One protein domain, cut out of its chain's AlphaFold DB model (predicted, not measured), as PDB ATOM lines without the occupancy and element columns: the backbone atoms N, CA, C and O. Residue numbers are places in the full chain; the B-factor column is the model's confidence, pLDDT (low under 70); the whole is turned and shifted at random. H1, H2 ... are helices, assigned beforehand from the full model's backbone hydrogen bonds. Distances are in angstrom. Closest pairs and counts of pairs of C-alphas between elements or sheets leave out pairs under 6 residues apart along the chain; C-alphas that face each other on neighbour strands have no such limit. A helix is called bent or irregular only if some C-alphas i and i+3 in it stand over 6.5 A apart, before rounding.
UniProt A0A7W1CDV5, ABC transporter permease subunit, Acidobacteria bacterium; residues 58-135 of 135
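Overview. This is residues 58 to 135 of the 135 residues of the protein "ABC transporter permease subunit" of Acidobacteria bacterium (UniProt A0A7W1CDV5). One long helix, H3, makes the length of the model, and a small body sits at its beginning, where H2 folds back along residues 99 to 109 of H3 as a helical hairpin and the short H1 crosses H2 on the side away from H3. Residues 110 to 135, of which 110 to 133 belong to H3, stand free and stick out as a bare arm, while residues 65 to 81, with no named element, make a wide loop from H1 to H2. The printed part has 78 residues, with three named helices in the order H1, H2, H3 and no named strand, and its class is all helix. The whole is extended, with a radius of gyration of the C-alphas of 18.2 A, and its C-alphas span 60 by 33 by 21 A.

Along the chain. H3 is the longest helix, with 38 residues, from Asp 96 to Gln 133. It measures 55.4 A from first to last C-alpha, from C-alpha 96 at (-19.407, -38.665, 46.689) to C-alpha 133 at (-60.156, -36.376, 9.276), and its N-to-C direction is (-0.70, 0.04, -0.71), with x and z both falling along it. H2 comes before it, residues 82 to 92, with 11 residues and 15.5 A from first to last C-alpha. H2 is irregular, but only just: C-alphas 88 and 91 are 6.6 A apart, and its line is a rough one. H1 holds residues 58 to 64, seven residues, and is 10.2 A long. The printed part begins with it, at C-alpha 58 at (-28.906, -25.516, 27.412).

Arrangement. H3 touches H2 with residues 99 to 109 alone. The two helices have 11 pairs of C-alphas within 8 A, and the closest C-alphas are those of Ile 86 and Leu 102, 6.3 A apart. Their lines stand at a shallow tilt of 29 degrees, and they run opposite ways; H2 and H3 form a helical hairpin. Their centres are 20.4 A apart. Farther out, H2 touches H1, with 7 pairs of C-alphas within 8 A. The closest C-alphas of these two are those of Thr 62 and Ser 84, 5.0 A apart. The lines of H1 and H2 are about perpendicular, at 86 degrees, and their centres are 11.6 A apart. H1 and H3 are apart. In the backbones of H1 and H3 every O i to N i+4 pair is within hydrogen-bond range; in H2 it is 5 of 7.

Size, cuts and confidence. The two C-alphas farthest apart in the domain are those of Thr 94 and Asn 135, at 61.1 A. The first and last printed C-alphas, those of Thr 58 and Asn 135, are 40.0 A apart. Without residues 110 to 135, of which 110 to 133 belong to H3, the body has 52 residues, spans 35 by 21 by 20 A and has a radius of gyration of 11.8 A. The printed part has no cut and ends at residue 135, the chain's last residue. The link from H1 to H2 is long, with 17 residues, whose C-alphas lie 7 to 20 A from the mean of all C-alphas. The link from H2 to H3 is tight, with 3 residues. The mean pLDDT of the printed part is 77.9, and 11 residues are under 70: residue 69, residue 71 and residues 127 to 135.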
ATOM      1  N   THR A  58     -29.007 -25.829  25.975       75.94
ATOM      2  CA  THR A  58     -28.906 -25.516  27.412       75.94
ATOM      3  C   THR A  58     -27.562 -24.897  27.808       75.94
ATOM      4  O   THR A  58     -27.477 -24.142  28.781       75.94
ATOM      5  N   MET A  59     -26.513 -25.157  27.021       71.88
ATOM      6  CA  MET A  59     -25.204 -24.522  27.173       71.88
ATOM      7  C   MET A  59     -25.245 -23.025  26.835       71.88
ATOM      8  O   MET A  59     -24.650 -22.225  27.553       71.88
ATOM      9  N   ALA A  60     -25.987 -22.625  25.797       77.50
ATOM     10  CA  ALA A  60     -26.129 -21.216  25.431       77.50
ATOM     11  C   ALA A  60     -26.893 -20.442  26.514       77.50
ATOM     12  O   ALA A  60     -26.486 -19.352  26.906       77.50
ATOM     13  N   ILE A  61     -27.951 -21.047  27.064       77.12
ATOM     14  CA  ILE A  61     -28.731 -20.463  28.165       77.12
ATOM     15  C   ILE A  61     -27.843 -20.268  29.401       77.12
ATOM     16  O   ILE A  61     -27.866 -19.204  30.015       77.12
ATOM     17  N   THR A  62     -27.000 -21.253  29.720       78.31
ATOM     18  CA  THR A  62     -26.061 -21.172  30.850       78.31
ATOM     19  C   THR A  62     -25.064 -20.020  30.712       78.31
ATOM     20  O   THR A  62     -24.760 -19.366  31.705       78.31
ATOM     21  N   MET A  63     -24.607 -19.706  29.496       77.38
ATOM     22  CA  MET A  63     -23.696 -18.576  29.263       77.38
ATOM     23  C   MET A  63     -24.364 -17.197  29.400       77.38
ATOM     24  O   MET A  63     -23.660 -16.206  29.569       77.38
ATOM     25  N   ILE A  64     -25.699 -17.110  29.327       81.81
ATOM     26  CA  ILE A  64     -26.436 -15.831  29.269       81.81
ATOM     27  C   ILE A  64     -27.195 -15.528  30.572       81.81
ATOM     28  O   ILE A  64     -27.407 -14.363  30.897       81.81
ATOM     29  N   ILE A  65     -27.585 -16.546  31.348       79.38
ATOM     30  CA  ILE A  65     -28.480 -16.394  32.513       79.38
ATOM     31  C   ILE A  65     -27.869 -15.594  33.688       79.38
ATOM     32  O   ILE A  65     -28.593 -15.144  34.574       79.38
ATOM     33  N   GLY A  66     -26.543 -15.408  33.693       73.81
ATOM     34  CA  GLY A  66     -25.800 -14.580  34.652       73.81
ATOM     35  C   GLY A  66     -25.268 -15.303  35.899       73.81
ATOM     36  O   GLY A  66     -24.474 -14.711  36.625       73.81
ATOM     37  N   ASN A  67     -25.626 -16.577  36.103       72.50
ATOM     38  CA  ASN A  67     -25.003 -17.500  37.065       72.50
ATOM     39  C   ASN A  67     -24.949 -16.989  38.522       72.50
ATOM     40  O   ASN A  67     -23.910 -17.070  39.178       72.50
ATOM     41  N   ARG A  68     -26.053 -16.428  39.034       74.38
ATOM     42  CA  ARG A  68     -26.141 -16.006  40.442       74.38
ATOM     43  C   ARG A  68     -26.949 -17.018  41.256       74.38
ATOM     44  O   ARG A  68     -28.144 -17.129  41.008       74.38
ATOM     45  N   PRO A  69     -26.354 -17.703  42.251       68.12
ATOM     46  CA  PRO A  69     -27.052 -18.691  43.081       68.12
ATOM     47  C   PRO A  69     -28.019 -18.074  44.115       68.12
ATOM     48  O   PRO A  69     -28.484 -18.764  45.019       68.12
ATOM     49  N   GLU A  70     -28.337 -16.783  44.001       73.12
ATOM     50  CA  GLU A  70     -29.290 -16.093  44.869       73.12
ATOM     51  C   GLU A  70     -30.715 -16.248  44.325       73.12
ATOM     52  O   GLU A  70     -30.999 -15.937  43.168       73.12
ATOM     53  N   ILE A  71     -31.636 -16.713  45.171       67.31
ATOM     54  CA  ILE A  71     -33.049 -16.832  44.806       67.31
ATOM     55  C   ILE A  71     -33.694 -15.454  44.943       67.31
ATOM     56  O   ILE A  71     -34.068 -15.042  46.042       67.31
ATOM     57  N   SER A  72     -33.842 -14.748  43.824       72.06
ATOM     58  CA  SER A  72     -34.663 -13.539  43.756       72.06
ATOM     59  C   SER A  72     -36.059 -13.848  43.215       72.06
ATOM     60  O   SER A  72     -36.230 -14.659  42.307       72.06
ATOM     61  N   ALA A  73     -37.075 -13.177  43.762       74.56
ATOM     62  CA  ALA A  73     -38.451 -13.236  43.263       74.56
ATOM     63  C   ALA A  73     -38.687 -12.325  42.037       74.56
ATOM     64  O   ALA A  73     -39.787 -12.299  41.486       74.56
ATOM     65  N   SER A  74     -37.679 -11.548  41.628       78.81
ATOM     66  CA  SER A  74     -37.753 -10.651  40.474       78.81
ATOM     67  C   SER A  74     -37.505 -11.400  39.164       78.81
ATOM     68  O   SER A  74     -36.493 -12.075  39.003       78.81
ATOM     69  N   LEU A  75     -38.388 -11.208  38.181       72.25
ATOM     70  CA  LEU A  75     -38.253 -11.753  36.818       72.25
ATOM     71  C   LEU A  75     -37.072 -11.163  36.025       72.25
ATOM     72  O   LEU A  75     -36.721 -11.699  34.977       72.25
ATOM     73  N   PHE A  76     -36.496 -10.050  36.488       79.62
ATOM     74  CA  PHE A  76     -35.387  -9.361  35.821       79.62
ATOM     75  C   PHE A  76     -34.021  -9.682  36.431       79.62
ATOM     76  O   PHE A  76     -33.005  -9.235  35.895       79.62
ATOM     77  N   ASP A  77     -33.987 -10.425  37.538       77.69
ATOM     78  CA  ASP A  77     -32.729 -10.755  38.191       77.69
ATOM     79  C   ASP A  77     -32.061 -11.968  37.527       77.69
ATOM     80  O   ASP A  77     -32.748 -12.870  37.034       77.69
ATOM     81  N   PRO A  78     -30.715 -12.006  37.494       76.00
ATOM     82  CA  PRO A  78     -29.974 -13.152  36.988       76.00
ATOM     83  C   PRO A  78     -30.366 -14.429  37.731       76.00
ATOM     84  O   PRO A  78     -30.444 -14.434  38.959       76.00
ATOM     85  N   GLY A  79     -30.583 -15.510  36.988       78.62
ATOM     86  CA  GLY A  79     -31.003 -16.789  37.551       78.62
ATOM     87  C   GLY A  79     -29.862 -17.794  37.662       78.62
ATOM     88  O   GLY A  79     -28.788 -17.624  37.078       78.62
ATOM     89  N   TYR A  80     -30.139 -18.906  38.343       82.38
ATOM     90  CA  TYR A  80     -29.297 -20.098  38.311       82.38
ATOM     91  C   TYR A  80     -30.133 -21.308  37.899       82.38
ATOM     92  O   TYR A  80     -30.964 -21.803  38.660       82.38
ATOM     93  N   THR A  81     -29.985 -21.741  36.643       83.88
ATOM     94  CA  THR A  81     -30.789 -22.847  36.099       83.88
ATOM     95  C   THR A  81     -30.207 -24.201  36.485       83.88
ATOM     96  O   THR A  81     -29.000 -24.324  36.674       83.88
ATOM     97  N   ILE A  82     -31.039 -25.247  36.499       84.50
ATOM     98  CA  ILE A  82     -30.598 -26.629  36.752       84.50
ATOM     99  C   ILE A  82     -29.461 -27.051  35.799       84.50
ATOM    100  O   ILE A  82     -28.498 -27.684  36.221       84.50
ATOM    101  N   ALA A  83     -29.533 -26.661  34.522       83.38
ATOM    102  CA  ALA A  83     -28.472 -26.934  33.553       83.38
ATOM    103  C   ALA A  83     -27.165 -26.196  33.891       83.38
ATOM    104  O   ALA A  83     -26.086 -26.760  33.726       83.38
ATOM    105  N   SER A  84     -27.263 -24.964  34.395       83.69
ATOM    106  CA  SER A  84     -26.112 -24.162  34.823       83.69
ATOM    107  C   SER A  84     -25.462 -24.717  36.089       83.69
ATOM    108  O   SER A  84     -24.240 -24.766  36.155       83.69
ATOM    109  N   VAL A  85     -26.266 -25.201  37.044       84.38
ATOM    110  CA  VAL A  85     -25.786 -25.902  38.247       84.38
ATOM    111  C   VAL A  85     -24.966 -27.121  37.843       84.38
ATOM    112  O   VAL A  85     -23.828 -27.264  38.268       84.38
ATOM    113  N   ILE A  86     -25.504 -27.969  36.960       84.31
ATOM    114  CA  ILE A  86     -24.778 -29.147  36.477       84.31
ATOM    115  C   ILE A  86     -23.499 -28.723  35.741       84.31
ATOM    116  O   ILE A  86     -22.442 -29.275  36.002       84.31
ATOM    117  N   ALA A  87     -23.553 -27.734  34.846       82.56
ATOM    118  CA  ALA A  87     -22.379 -27.334  34.067       82.56
ATOM    119  C   ALA A  87     -21.231 -26.769  34.926       82.56
ATOM    120  O   ALA A  87     -20.069 -27.065  34.647       82.56
ATOM    121  N   ASN A  88     -21.545 -25.973  35.952       81.50
ATOM    122  CA  ASN A  88     -20.540 -25.305  36.781       81.50
ATOM    123  C   ASN A  88     -20.050 -26.192  37.932       81.50
ATOM    124  O   ASN A  88     -18.851 -26.296  38.162       81.50
ATOM    125  N   GLU A  89     -20.960 -26.878  38.621       83.00
ATOM    126  CA  GLU A  89     -20.647 -27.599  39.859       83.00
ATOM    127  C   GLU A  89     -20.145 -29.028  39.606       83.00
ATOM    128  O   GLU A  89     -19.502 -29.616  40.473       83.00
ATOM    129  N   PHE A  90     -20.395 -29.611  38.425       81.31
ATOM    130  CA  PHE A  90     -19.988 -30.995  38.128       81.31
ATOM    131  C   PHE A  90     -18.474 -31.194  38.120       81.31
ATOM    132  O   PHE A  90     -17.998 -32.277  38.448       81.31
ATOM    133  N   THR A  91     -17.712 -30.151  37.784       74.88
ATOM    134  CA  THR A  91     -16.241 -30.211  37.772       74.88
ATOM    135  C   THR A  91     -15.643 -29.931  39.157       74.88
ATOM    136  O   THR A  91     -14.561 -30.419  39.469       74.88
ATOM    137  N   GLU A  92     -16.354 -29.178  39.999       74.81
ATOM    138  CA  GLU A  92     -15.928 -28.789  41.353       74.81
ATOM    139  C   GLU A  92     -16.340 -29.833  42.422       74.81
ATOM    140  O   GLU A  92     -15.869 -29.812  43.562       74.81
ATOM    141  N   ALA A  93     -17.207 -30.784  42.056       73.56
ATOM    142  CA  ALA A  93     -17.752 -31.814  42.934       73.56
ATOM    143  C   ALA A  93     -16.710 -32.862  43.364       73.56
ATOM    144  O   ALA A  93     -16.557 -33.915  42.750       73.56
ATOM    145  N   THR A  94     -16.016 -32.601  44.471       73.50
ATOM    146  CA  THR A  94     -14.969 -33.488  45.015       73.50
ATOM    147  C   THR A  94     -15.473 -34.562  45.993       73.50
ATOM    148  O   THR A  94     -14.711 -35.459  46.342       73.50
ATOM    149  N   GLY A  95     -16.740 -34.510  46.433       79.50
ATOM    150  CA  GLY A  95     -17.325 -35.472  47.381       79.50
ATOM    151  C   GLY A  95     -18.413 -36.371  46.777       79.50
ATOM    152  O   GLY A  95     -19.263 -35.888  46.029       79.50
ATOM    153  N   ASP A  96     -18.449 -37.650  47.181       78.44
ATOM    154  CA  ASP A  96     -19.407 -38.665  46.689       78.44
ATOM    155  C   ASP A  96     -20.877 -38.241  46.839       78.44
ATOM    156  O   ASP A  96     -21.707 -38.496  45.961       78.44
ATOM    157  N   LEU A  97     -21.210 -37.554  47.938       82.81
ATOM    158  CA  LEU A  97     -22.564 -37.060  48.196       82.81
ATOM    159  C   LEU A  97     -22.967 -35.947  47.218       82.81
ATOM    160  O   LEU A  97     -24.100 -35.925  46.743       82.81
ATOM    161  N   TYR A  98     -22.043 -35.037  46.902       82.38
ATOM    162  CA  TYR A  98     -22.318 -33.902  46.021       82.38
ATOM    163  C   TYR A  98     -22.450 -34.366  44.568       82.38
ATOM    164  O   TYR A  98     -23.400 -33.996  43.885       82.38
ATOM    165  N   LEU A  99     -21.581 -35.286  44.132       84.62
ATOM    166  CA  LEU A  99     -21.693 -35.932  42.823       84.62
ATOM    167  C   LEU A  99     -23.038 -36.668  42.689       84.62
ATOM    168  O   LEU A  99     -23.750 -36.480  41.702       84.62
ATOM    169  N   SER A 100     -23.432 -37.438  43.708       85.06
ATOM    170  CA  SER A 100     -24.719 -38.148  43.720       85.06
ATOM    171  C   SER A 100     -25.915 -37.195  43.591       85.06
ATOM    172  O   SER A 100     -26.823 -37.462  42.803       85.06
ATOM    173  N   ALA A 101     -25.892 -36.055  44.289       87.38
ATOM    174  CA  ALA A 101     -26.933 -35.031  44.189       87.38
ATOM    175  C   ALA A 101     -26.998 -34.387  42.790       87.38
ATOM    176  O   ALA A 101     -28.086 -34.167  42.256       87.38
ATOM    177  N   LEU A 102     -25.853 -34.124  42.149       86.44
ATOM    178  CA  LEU A 102     -25.818 -33.597  40.780       86.44
ATOM    179  C   LEU A 102     -26.386 -34.592  39.760       86.44
ATOM    180  O   LEU A 102     -27.097 -34.190  38.837       86.44
ATOM    181  N   ILE A 103     -26.107 -35.886  39.930       89.00
ATOM    182  CA  ILE A 103     -26.668 -36.945  39.082       89.00
ATOM    183  C   ILE A 103     -28.186 -37.052  39.271       89.00
ATOM    184  O   ILE A 103     -28.910 -37.183  38.283       89.00
ATOM    185  N   GLU A 104     -28.686 -36.937  40.503       89.81
ATOM    186  CA  GLU A 104     -30.124 -36.906  40.792       89.81
ATOM    187  C   GLU A 104     -30.813 -35.715  40.110       89.81
ATOM    188  O   GLU A 104     -31.820 -35.876  39.417       89.81
ATOM    189  N   ILE A 105     -30.234 -34.521  40.223       90.38
ATOM    190  CA  ILE A 105     -30.755 -33.319  39.568       90.38
ATOM    191  C   ILE A 105     -30.691 -33.448  38.034       90.38
ATOM    192  O   ILE A 105     -31.618 -33.030  37.335       90.38
ATOM    193  N   GLY A 106     -29.646 -34.084  37.495       89.38
ATOM    194  CA  GLY A 106     -29.550 -34.432  36.076       89.38
ATOM    195  C   GLY A 106     -30.660 -35.381  35.619       89.38
ATOM    196  O   GLY A 106     -31.247 -35.177  34.554       89.38
ATOM    197  N   LEU A 107     -31.014 -36.374  36.441       92.44
ATOM    198  CA  LEU A 107     -32.139 -37.275  36.185       92.44
ATOM    199  C   LEU A 107     -33.475 -36.519  36.182       92.44
ATOM    200  O   LEU A 107     -34.301 -36.742  35.296       92.44
ATOM    201  N   ILE A 108     -33.680 -35.595  37.123       92.12
ATOM    202  CA  ILE A 108     -34.876 -34.740  37.159       92.12
ATOM    203  C   ILE A 108     -34.962 -33.898  35.882       92.12
ATOM    204  O   ILE A 108     -36.006 -33.875  35.228       92.12
ATOM    205  N   LEU A 109     -33.864 -33.253  35.480       88.69
ATOM    206  CA  LEU A 109     -33.817 -32.454  34.255       88.69
ATOM    207  C   LEU A 109     -34.112 -33.302  33.010       88.69
ATOM    208  O   LEU A 109     -34.847 -32.864  32.117       88.69
ATOM    209  N   PHE A 110     -33.580 -34.524  32.958       88.62
ATOM    210  CA  PHE A 110     -33.875 -35.483  31.899       88.62
ATOM    211  C   PHE A 110     -35.365 -35.834  31.857       88.62
ATOM    212  O   PHE A 110     -35.971 -35.763  30.789       88.62
ATOM    213  N   LEU A 111     -35.978 -36.148  33.001       92.50
ATOM    214  CA  LEU A 111     -37.404 -36.475  33.081       92.50
ATOM    215  C   LEU A 111     -38.285 -35.302  32.647       92.50
ATOM    216  O   LEU A 111     -39.206 -35.494  31.855       92.50
ATOM    217  N   VAL A 112     -37.977 -34.083  33.095       88.94
ATOM    218  CA  VAL A 112     -38.691 -32.869  32.672       88.94
ATOM    219  C   VAL A 112     -38.585 -32.695  31.160       88.94
ATOM    220  O   VAL A 112     -39.596 -32.524  30.478       88.94
ATOM    221  N   THR A 113     -37.375 -32.812  30.613       84.81
ATOM    222  CA  THR A 113     -37.136 -32.692  29.170       84.81
ATOM    223  C   THR A 113     -37.888 -33.774  28.397       84.81
ATOM    224  O   THR A 113     -38.516 -33.481  27.379       84.81
ATOM    225  N   PHE A 114     -37.879 -35.014  28.884       87.00
ATOM    226  CA  PHE A 114     -38.575 -36.138  28.272       87.00
ATOM    227  C   PHE A 114     -40.093 -35.929  28.253       87.00
ATOM    228  O   PHE A 114     -40.720 -36.116  27.212       87.00
ATOM    229  N   ILE A 115     -40.679 -35.482  29.367       89.56
ATOM    230  CA  ILE A 115     -42.116 -35.200  29.472       89.56
ATOM    231  C   ILE A 115     -42.506 -34.068  28.523       89.56
ATOM    232  O   ILE A 115     -43.444 -34.224  27.743       89.56
ATOM    233  N   VAL A 116     -41.773 -32.952  28.536       84.94
ATOM    234  CA  VAL A 116     -42.062 -31.795  27.674       84.94
ATOM    235  C   VAL A 116     -41.967 -32.176  26.195       84.94
ATOM    236  O   VAL A 116     -42.885 -31.888  25.426       84.94
ATOM    237  N   ASN A 117     -40.909 -32.886  25.791       83.00
ATOM    238  CA  ASN A 117     -40.759 -33.347  24.409       83.00
ATOM    239  C   ASN A 117     -41.821 -34.392  24.028       83.00
ATOM    240  O   ASN A 117     -42.327 -34.376  22.906       83.00
ATOM    241  N   GLY A 118     -42.196 -35.275  24.956       85.81
ATOM    242  CA  GLY A 118     -43.274 -36.244  24.772       85.81
ATOM    243  C   GLY A 118     -44.625 -35.568  24.538       85.81
ATOM    244  O   GLY A 118     -45.309 -35.890  23.569       85.81
ATOM    245  N   LEU A 119     -44.980 -34.581  25.366       85.44
ATOM    246  CA  LEU A 119     -46.207 -33.791  25.225       85.44
ATOM    247  C   LEU A 119     -46.227 -32.993  23.920       85.44
ATOM    248  O   LEU A 119     -47.235 -33.017  23.213       85.44
ATOM    249  N   ALA A 120     -45.111 -32.350  23.561       78.94
ATOM    250  CA  ALA A 120     -44.979 -31.654  22.285       78.94
ATOM    251  C   ALA A 120     -45.240 -32.613  21.114       78.94
ATOM    252  O   ALA A 120     -46.062 -32.322  20.246       78.94
ATOM    253  N   LYS A 121     -44.620 -33.803  21.136       77.88
ATOM    254  CA  LYS A 121     -44.824 -34.842  20.118       77.88
ATOM    255  C   LYS A 121     -46.282 -35.301  20.036       77.88
ATOM    256  O   LYS A 121     -46.818 -35.440  18.937       77.88
ATOM    257  N   LEU A 122     -46.930 -35.531  21.179       83.06
ATOM    258  CA  LEU A 122     -48.328 -35.967  21.246       83.06
ATOM    259  C   LEU A 122     -49.296 -34.908  20.703       83.06
ATOM    260  O   LEU A 122     -50.212 -35.266  19.965       83.06
ATOM    261  N   LEU A 123     -49.070 -33.625  21.007       80.06
ATOM    262  CA  LEU A 123     -49.870 -32.512  20.485       80.06
ATOM    263  C   LEU A 123     -49.829 -32.426  18.956       80.06
ATOM    264  O   LEU A 123     -50.846 -32.182  18.318       80.06
ATOM    265  N   ILE A 124     -48.679 -32.665  18.332       74.25
ATOM    266  CA  ILE A 124     -48.600 -32.626  16.861       74.25
ATOM    267  C   ILE A 124     -49.281 -33.838  16.258       74.25
ATOM    268  O   ILE A 124     -49.948 -33.719  15.238       74.25
ATOM    269  N   LEU A 125     -49.126 -35.012  16.875       73.75
ATOM    270  CA  LEU A 125     -49.785 -36.225  16.403       73.75
ATOM    271  C   LEU A 125     -51.310 -36.104  16.501       73.75
ATOM    272  O   LEU A 125     -52.007 -36.635  15.638       73.75
ATOM    273  N   SER A 126     -51.842 -35.403  17.508       72.88
ATOM    274  CA  SER A 126     -53.279 -35.128  17.589       72.88
ATOM    275  C   SER A 126     -53.731 -34.109  16.540       72.88
ATOM    276  O   SER A 126     -54.733 -34.355  15.874       72.88
ATOM    277  N   VAL A 127     -52.969 -33.032  16.315       69.88
ATOM    278  CA  VAL A 127     -53.270 -32.033  15.272       69.88
ATOM    279  C   VAL A 127     -53.190 -32.644  13.871       69.88
ATOM    280  O   VAL A 127     -54.108 -32.461  13.079       69.88
ATOM    281  N   ALA A 128     -52.164 -33.446  13.576       65.56
ATOM    282  CA  ALA A 128     -52.005 -34.127  12.289       65.56
ATOM    283  C   ALA A 128     -53.139 -35.129  12.003       65.56
ATOM    284  O   ALA A 128     -53.539 -35.305  10.853       65.56
ATOM    285  N   ARG A 129     -53.689 -35.775  13.043       61.69
ATOM    286  CA  ARG A 129     -54.867 -36.649  12.911       61.69
ATOM    287  C   ARG A 129     -56.147 -35.865  12.613       61.69
ATOM    288  O   ARG A 129     -56.980 -36.366  11.867       61.69
ATOM    289  N   GLN A 130     -56.294 -34.652  13.149       58.97
ATOM    290  CA  GLN A 130     -57.455 -33.794  12.876       58.97
ATOM    291  C   GLN A 130     -57.459 -33.277  11.433       58.97
ATOM    292  O   GLN A 130     -58.506 -33.293  10.794       58.97
ATOM    293  N   THR A 131     -56.302 -32.907  10.874       55.12
ATOM    294  CA  THR A 131     -56.205 -32.499   9.460       55.12
ATOM    295  C   THR A 131     -56.475 -33.649   8.488       55.12
ATOM    296  O   THR A 131     -56.988 -33.411   7.401       55.12
ATOM    297  N   ALA A 132     -56.176 -34.895   8.874       53.72
ATOM    298  CA  ALA A 132     -56.478 -36.081   8.070       53.72
ATOM    299  C   ALA A 132     -57.958 -36.515   8.128       53.72
ATOM    300  O   ALA A 132     -58.402 -37.227   7.237       53.72
ATOM    301  N   GLN A 133     -58.711 -36.114   9.160       44.69
ATOM    302  CA  GLN A 133     -60.156 -36.376   9.276       44.69
ATOM    303  C   GLN A 133     -61.031 -35.248   8.703       44.69
ATOM    304  O   GLN A 133     -62.227 -35.450   8.522       44.69
ATOM    305  N   ALA A 134     -60.454 -34.070   8.447       47.53
ATOM    306  CA  ALA A 134     -61.157 -32.904   7.907       47.53
ATOM    307  C   ALA A 134     -61.140 -32.811   6.364       47.53
ATOM    308  O   ALA A 134     -61.742 -31.882   5.828       47.53
ATOM    309  N   ASN A 135     -60.471 -33.745   5.675       37.50
ATOM    310  CA  ASN A 135     -60.420 -33.862   4.211       37.50
ATOM    311  C   ASN A 135     -61.141 -35.121   3.729       37.50
ATOM    312  O   ASN A 135     -60.893 -36.192   4.327       37.50
TER     313      ASN A 135